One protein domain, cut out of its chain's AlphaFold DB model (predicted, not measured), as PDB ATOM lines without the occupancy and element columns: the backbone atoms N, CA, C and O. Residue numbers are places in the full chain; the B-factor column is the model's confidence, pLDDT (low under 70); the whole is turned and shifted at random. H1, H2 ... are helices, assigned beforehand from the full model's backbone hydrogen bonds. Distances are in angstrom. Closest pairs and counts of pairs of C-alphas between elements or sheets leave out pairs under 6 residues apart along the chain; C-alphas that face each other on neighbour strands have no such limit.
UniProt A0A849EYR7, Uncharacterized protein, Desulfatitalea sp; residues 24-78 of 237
ATOM      1  N   GLU A  24      37.906  33.192 -46.807       89.00
ATOM      2  CA  GLU A  24      37.755  33.445 -48.243       89.00
ATOM      3  C   GLU A  24      36.923  34.698 -48.538       89.00
ATOM      4  O   GLU A  24      37.236  35.413 -49.486       89.00
ATOM      5  N   ASP A  25      35.895  34.998 -47.733       85.25
ATOM      6  CA  ASP A  25      35.101  36.219 -47.905       85.25
ATOM      7  C   ASP A  25      35.968  37.464 -47.643       85.25
ATOM      8  O   ASP A  25      35.888  38.433 -48.402       85.25
ATOM      9  N   VAL A  26      36.852  37.418 -46.634       86.38
ATOM     10  CA  VAL A  26      37.804  38.507 -46.320       86.38
ATOM     11  C   VAL A  26      38.725  38.797 -47.504       86.38
ATOM     12  O   VAL A  26      38.978  39.955 -47.837       86.38
ATOM     13  N   ASP A  27      39.205  37.749 -48.177       89.25
ATOM     14  CA  ASP A  27      40.118  37.893 -49.314       89.25
ATOM     15  C   ASP A  27      39.488  38.648 -50.489       89.25
ATOM     16  O   ASP A  27      40.205  39.300 -51.258       89.25
ATOM     17  N   THR A  28      38.155  38.614 -50.599       86.69
ATOM     18  CA  THR A  28      37.404  39.323 -51.644       86.69
ATOM     19  C   THR A  28      37.186  40.810 -51.369       86.69
ATOM     20  O   THR A  28      36.742  41.518 -52.274       86.69
ATOM     21  N   ILE A  29      37.508  41.307 -50.168       85.19
ATOM     22  CA  ILE A  29      37.291  42.711 -49.802       85.19
ATOM     23  C   ILE A  29      38.381  43.581 -50.458       85.19
ATOM     24  O   ILE A  29      39.564  43.428 -50.138       85.19
ATOM     25  N   PRO A  30      38.025  44.485 -51.393       87.00
ATOM     26  CA  PRO A  30      39.008  45.169 -52.231       87.00
ATOM     27  C   PRO A  30      39.725  46.321 -51.522       87.00
ATOM     28  O   PRO A  30      40.812  46.698 -51.949       87.00
ATOM     29  N   HIS A  31      39.121  46.899 -50.479       88.12
ATOM     30  CA  HIS A  31      39.672  48.055 -49.768       88.12
ATOM     31  C   HIS A  31      40.577  47.692 -48.591       88.12
ATOM     32  O   HIS A  31      41.256  48.582 -48.096       88.12
ATOM     33  N   LEU A  32      40.608  46.423 -48.168       90.31
ATOM     34  CA  LEU A  32      41.506  45.973 -47.106       90.31
ATOM     35  C   LEU A  32      42.880  45.606 -47.670       90.31
ATOM     36  O   LEU A  32      42.986  44.855 -48.649       90.31
ATOM     37  N   ASN A  33      43.927  46.091 -47.015       93.44
ATOM     38  CA  ASN A  33      45.301  45.665 -47.243       93.44
ATOM     39  C   ASN A  33      45.583  44.289 -46.592       93.44
ATOM     40  O   ASN A  33      44.738  43.725 -45.898       93.44
ATOM     41  N   ASP A  34      46.768  43.720 -46.828       94.88
ATOM     42  CA  ASP A  34      47.108  42.370 -46.348       94.88
ATOM     43  C   ASP A  34      47.128  42.251 -44.811       94.88
ATOM     44  O   ASP A  34      46.751  41.210 -44.268       94.88
ATOM     45  N   GLU A  35      47.524  43.312 -44.105       93.62
ATOM     46  CA  GLU A  35      47.531  43.364 -42.639       93.62
ATOM     47  C   GLU A  35      46.102  43.423 -42.085       93.62
ATOM     48  O   GLU A  35      45.735  42.634 -41.212       93.62
ATOM     49  N   GLU A  36      45.257  44.279 -42.660       92.31
ATOM     50  CA  GLU A  36      43.837  44.382 -42.310       92.31
ATOM     51  C   GLU A  36      43.093  43.072 -42.593       92.31
ATOM     52  O   GLU A  36      42.292  42.616 -41.774       92.31
ATOM     53  N   LYS A  37      43.396  42.399 -43.710       91.56
ATOM     54  CA  LYS A  37      42.844  41.071 -44.018       91.56
ATOM     55  C   LYS A  37      43.269  40.029 -42.991       91.56
ATOM     56  O   LYS A  37      42.444  39.216 -42.575       91.56
ATOM     57  N   ALA A  38      44.530  40.036 -42.562       91.31
ATOM     58  CA  ALA A  38      44.998  39.131 -41.515       91.31
ATOM     59  C   ALA A  38      44.270  39.385 -40.181       91.31
ATOM     60  O   ALA A  38      43.833  38.428 -39.538       91.31
ATOM     61  N   ALA A  39      44.074  40.653 -39.811       87.12
ATOM     62  CA  ALA A  39      43.336  41.042 -38.610       87.12
ATOM     63  C   ALA A  39      41.852  40.635 -38.672       87.12
ATOM     64  O   ALA A  39      41.343  40.037 -37.725       87.12
ATOM     65  N   ALA A  40      41.172  40.871 -39.800       85.44
ATOM     66  CA  ALA A  40      39.788  40.436 -40.015       85.44
ATOM     67  C   ALA A  40      39.630  38.915 -39.863       85.44
ATOM     68  O   ALA A  40      38.727  38.451 -39.165       85.44
ATOM     69  N   LYS A  41      40.529  38.125 -40.467       88.12
ATOM     70  CA  LYS A  41      40.522  36.657 -40.335       88.12
ATOM     71  C   LYS A  41      40.732  36.207 -38.895       88.12
ATOM     72  O   LYS A  41      40.100  35.258 -38.443       88.12
ATOM     73  N   GLU A  42      41.603  36.888 -38.158       84.81
ATOM     74  CA  GLU A  42      41.797  36.586 -36.743       84.81
ATOM     75  C   GLU A  42      40.551  36.911 -35.913       84.81
ATOM     76  O   GLU A  42      40.130  36.103 -35.085       84.81
ATOM     77  N   ASN A  43      39.894  38.039 -36.181       76.81
ATOM     78  CA  ASN A  43      38.646  38.392 -35.512       76.81
ATOM     79  C   ASN A  43      37.525  37.373 -35.790       76.81
ATOM     80  O   ASN A  43      36.824  36.985 -34.855       76.81
ATOM     81  N   LEU A  44      37.401  36.863 -37.023       75.38
ATOM     82  CA  LEU A  44      36.430  35.806 -37.364       75.38
ATOM     83  C   LEU A  44      36.595  34.542 -36.512       75.38
ATOM     84  O   LEU A  44      35.613  33.872 -36.205       75.38
ATOM     85  N   ARG A  45      37.825  34.210 -36.106       76.50
ATOM     86  CA  ARG A  45      38.100  33.044 -35.247       76.50
ATOM     87  C   ARG A  45      37.694  33.274 -33.794       76.50
ATOM     88  O   ARG A  45      37.527  32.311 -33.050       76.50
ATOM     89  N   ARG A  46      37.570  34.537 -33.383       66.88
ATOM     90  CA  ARG A  46      37.297  34.947 -32.000       66.88
ATOM     91  C   ARG A  46      35.823  35.238 -31.744       66.88
ATOM     92  O   ARG A  46      35.403  35.186 -30.591       66.88
ATOM     93  N   ILE A  47      35.060  35.557 -32.786       56.69
ATOM     94  CA  ILE A  47      33.691  36.054 -32.660       56.69
ATOM     95  C   ILE A  47      32.700  34.955 -33.068       56.69
ATOM     96  O   ILE A  47      32.805  34.416 -34.172       56.69
ATOM     97  N   PRO A  48      31.723  34.599 -32.214       48.97
ATOM     98  CA  PRO A  48      30.669  33.676 -32.606       48.97
ATOM     99  C   PRO A  48      29.877  34.257 -33.792       48.97
ATOM    100  O   PRO A  48      29.537  35.442 -33.782       48.97
ATOM    101  N   PRO A  49      29.569  33.449 -34.823       50.34
ATOM    102  CA  PRO A  49      28.961  33.948 -36.048       50.34
ATOM    103  C   PRO A  49      27.549  34.473 -35.767       50.34
ATOM    104  O   PRO A  49      26.610  33.704 -35.573       50.34
ATOM    105  N   SER A  50      27.401  35.794 -35.767       55.81
ATOM    106  CA  SER A  50      26.115  36.484 -35.852       55.81
ATOM    107  C   SER A  50      26.226  37.586 -36.901       55.81
ATOM    108  O   SER A  50      27.259  38.244 -37.009       55.81
ATOM    109  N   ASP A  51      25.198  37.755 -37.735       64.50
ATOM    110  CA  ASP A  51      25.327  38.533 -38.975       64.50
ATOM    111  C   ASP A  51      25.760  39.993 -38.746       64.50
ATOM    112  O   ASP A  51      26.546  40.512 -39.536       64.50
ATOM    113  N   GLY A  52      25.318  40.642 -37.658       66.44
ATOM    114  CA  GLY A  52      25.735  42.010 -37.311       66.44
ATOM    115  C   GLY A  52      27.236  42.126 -37.031       66.44
ATOM    116  O   GLY A  52      27.913  43.011 -37.556       66.44
ATOM    117  N   TRP A  53      27.783  41.170 -36.284       71.62
ATOM    118  CA  TRP A  53      29.211  41.069 -35.989       71.62
ATOM    119  C   TRP A  53      30.068  40.800 -37.230       71.62
ATOM    120  O   TRP A  53      31.176  41.324 -37.352       71.62
ATOM    121  N   LEU A  54      29.541  40.007 -38.165       72.62
ATOM    122  CA  LEU A  54      30.218  39.670 -39.419       72.62
ATOM    123  C   LEU A  54      30.287  40.849 -40.399       72.62
ATOM    124  O   LEU A  54      31.174  40.881 -41.253       72.62
ATOM    125  N   VAL A  55      29.382  41.827 -40.287       79.31
ATOM    126  CA  VAL A  55      29.467  43.068 -41.070       79.31
ATOM    127  C   VAL A  55      30.634  43.935 -40.602       79.31
ATOM    128  O   VAL A  55      31.318  44.516 -41.445       79.31
ATOM    129  N   LEU A  56      30.921  43.984 -39.297       83.12
ATOM    130  CA  LEU A  56      32.054  44.760 -38.779       83.12
ATOM    131  C   LEU A  56      33.409  44.241 -39.268       83.12
ATOM    132  O   LEU A  56      34.352  45.013 -39.313       83.12
ATOM    133  N   THR A  57      33.512  42.996 -39.740       80.31
ATOM    134  CA  THR A  57      34.742  42.469 -40.363       80.31
ATOM    135  C   THR A  57      35.172  43.250 -41.619       80.31
ATOM    136  O   THR A  57      36.308  43.121 -42.068       80.31
ATOM    137  N   ASN A  58      34.298  44.092 -42.189       82.69
ATOM    138  CA  ASN A  58      34.675  45.040 -43.248       82.69
ATOM    139  C   ASN A  58      35.618  46.160 -42.760       82.69
ATOM    140  O   ASN A  58      36.162  46.876 -43.601       82.69
ATOM    141  N   ASP A  59      35.787  46.302 -41.442       87.88
ATOM    142  CA  ASP A  59      36.685  47.230 -40.753       87.88
ATOM    143  C   ASP A  59      37.232  46.555 -39.466       87.88
ATOM    144  O   ASP A  59      36.582  46.561 -38.411       87.88
ATOM    145  N   PRO A  60      38.420  45.923 -39.537       83.75
ATOM    146  CA  PRO A  60      38.995  45.180 -38.415       83.75
ATOM    147  C   PRO A  60      39.222  46.018 -37.150       83.75
ATOM    148  O   PRO A  60      39.143  45.474 -36.043       83.75
ATOM    149  N   GLU A  61      39.491  47.321 -37.289       86.38
ATOM    150  CA  GLU A  61      39.677  48.225 -36.151       86.38
ATOM    151  C   GLU A  61      38.347  48.457 -35.434       86.38
ATOM    152  O   GLU A  61      38.255  48.291 -34.212       86.38
ATOM    153  N   MET A  62      37.284  48.745 -36.188       85.50
ATOM    154  CA  MET A  62      35.941  48.904 -35.625       85.50
ATOM    155  C   MET A  62      35.432  47.618 -34.974       85.50
ATOM    156  O   MET A  62      34.813  47.667 -33.907       85.50
ATOM    157  N   GLN A  63      35.737  46.456 -35.554       82.56
ATOM    158  CA  GLN A  63      35.414  45.164 -34.950       82.56
ATOM    159  C   GLN A  63      36.164  44.933 -33.626       82.56
ATOM    160  O   GLN A  63      35.590  44.404 -32.666       82.56
ATOM    161  N   ALA A  64      37.425  45.364 -33.533       80.06
ATOM    162  CA  ALA A  64      38.190  45.301 -32.290       80.06
ATOM    163  C   ALA A  64      37.609  46.239 -31.216       80.06
ATOM    164  O   ALA A  64      37.464  45.833 -30.060       80.06
ATOM    165  N   VAL A  65      37.203  47.458 -31.592       83.12
ATOM    166  CA  VAL A  65      36.531  48.408 -30.686       83.12
ATOM    167  C   VAL A  65      35.217  47.831 -30.159       83.12
ATOM    168  O   VAL A  65      35.001  47.827 -28.945       83.12
ATOM    169  N   ALA A  66      34.375  47.282 -31.039       81.94
ATOM    170  CA  ALA A  66      33.131  46.622 -30.642       81.94
ATOM    171  C   ALA A  66      33.392  45.458 -29.669       81.94
ATOM    172  O   ALA A  66      32.679  45.306 -28.680       81.94
ATOM    173  N   SER A  67      34.474  44.698 -29.880       76.50
ATOM    174  CA  SER A  67      34.876  43.582 -29.004       76.50
ATOM    175  C   SER A  67      35.276  44.038 -27.611       76.50
ATOM    176  O   SER A  67      34.895  43.415 -26.620       76.50
ATOM    177  N   ILE A  68      36.035  45.126 -27.503       77.06
ATOM    178  CA  ILE A  68      36.396  45.701 -26.202       77.06
ATOM    179  C   ILE A  68      35.137  46.189 -25.484       77.06
ATOM    180  O   ILE A  68      34.947  45.902 -24.300       77.06
ATOM    181  N   TYR A  69      34.272  46.894 -26.213       78.25
ATOM    182  CA  TYR A  69      33.044  47.455 -25.668       78.25
ATOM    183  C   TYR A  69      32.086  46.369 -25.161       78.25
ATOM    184  O   TYR A  69      31.619  46.455 -24.027       78.25
ATOM    185  N   GLU A  70      31.826  45.324 -25.953       77.75
ATOM    186  CA  GLU A  70      30.911  44.246 -25.563       77.75
ATOM    187  C   GLU A  70      31.457  43.434 -24.379       77.75
ATOM    188  O   GLU A  70      30.712  43.139 -23.447       77.75
ATOM    189  N   ASN A  71      32.765  43.165 -24.327       72.56
ATOM    190  CA  ASN A  71      33.372  42.503 -23.166       72.56
ATOM    191  C   ASN A  71      33.224  43.331 -21.881       72.56
ATOM    192  O   ASN A  71      32.903  42.787 -20.821       72.56
ATOM    193  N   ALA A  72      33.432  44.650 -21.966       72.88
ATOM    194  CA  ALA A  72      33.214  45.545 -20.834       72.88
ATOM    195  C   ALA A  72      31.733  45.570 -20.418       72.88
ATOM    196  O   ALA A  72      31.428  45.527 -19.225       72.88
ATOM    197  N   LEU A  73      30.821  45.583 -21.395       75.38
ATOM    198  CA  LEU A  73      29.379  45.554 -21.175       75.38
ATOM    199  C   LEU A  73      28.930  44.259 -20.483       75.38
ATOM    200  O   LEU A  73      28.251  44.320 -19.462       75.38
ATOM    201  N   ILE A  74      29.348  43.095 -20.978       69.94
ATOM    202  CA  ILE A  74      29.040  41.796 -20.362       69.94
ATOM    203  C   ILE A  74      29.557  41.758 -18.920       69.94
ATOM    204  O   ILE A  74      28.836  41.326 -18.020       69.94
ATOM    205  N   GLY A  75      30.763  42.281 -18.675       69.81
ATOM    206  CA  GLY A  75      31.335  42.368 -17.331       69.81
ATOM    207  C   GLY A  75      30.484  43.189 -16.355       69.81
ATOM    208  O   GLY A  75      30.245  42.751 -15.233       69.81
ATOM    209  N   ILE A  76      29.971  44.355 -16.766       67.38
ATOM    210  CA  ILE A  76      29.127  45.194 -15.887       67.38
ATOM    211  C   ILE A  76      27.696  44.670 -15.721       67.38
ATOM    212  O   ILE A  76      26.999  45.106 -14.798       67.38
ATOM    213  N   LEU A  77      27.249  43.792 -16.621       68.50
ATOM    214  CA  LEU A  77      25.934  43.148 -16.598       68.50
ATOM    215  C   LEU A  77      25.955  41.793 -15.877       68.50
ATOM    216  O   LEU A  77      24.900  41.182 -15.716       68.50
ATOM    217  N   ALA A  78      27.117  41.344 -15.400       67.69
ATOM    218  CA  ALA A  78      27.237  40.100 -14.661       67.69
ATOM    219  C   ALA A  78      26.474  40.147 -13.309       67.69
ATOM    220  O   ALA A  78      26.322  41.219 -12.700       67.69
TER     221      ALA A  78
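AT A GLANCE: This is residues 24 to 78 of the 237 residues of an uncharacterized protein of Desulfatitalea sp (UniProt A0A849EYR7). H1, H2, H3 and the first part of H4 make a small body, from which residues 68 to 78, nearly all H4, stick out as an arm that makes the length. The 55 printed residues hold four named helices, H1 to H4 in chain order, class all helix. The whole is only just compact, close to loose, radius of gyration of the C-alphas 11.9 A, spans 39 by 18 by 15 A.

IN THESE COORDINATES: H1, residues 24 to 27, begins at C-alpha 24 (37.755, 33.445, -48.243). H2, residues 34 to 46, is 18.9 A long; H3 is residues 51 to 56. H4, residues 60 to 77, runs 25.5 A to C-alpha 77 (25.934, 43.148, -16.598).

HOW THE PARTS SIT: H2 touches H1 with residues 37 to 41 alone, closest C-alphas Val 26 and Lys 37, 6.1 A. H4 touches H2 with residues 60 to 64 alone, closest C-alphas Ala 40 and Pro 60, 5.1 A, the same way at a shallow tilt of 27 degrees. H4, with residues 62 to 63 alone, and H3 only just touch, only at the corner, with 3 pairs of C-alphas within 8 A, closest Leu 56 and Gln 63, 5.1 A. Every O i to N i+4 pair is within hydrogen-bond range in H2 and H4, 1 of 2 in H3; H1 is too short for one.

THE WHOLE: The printed part has no cut and no long link. The farthest C-alphas, Pro 30 and Ala 78, are 39.7 A apart. pLDDT is under 70 at residues 46 to 52 and 74 to 78.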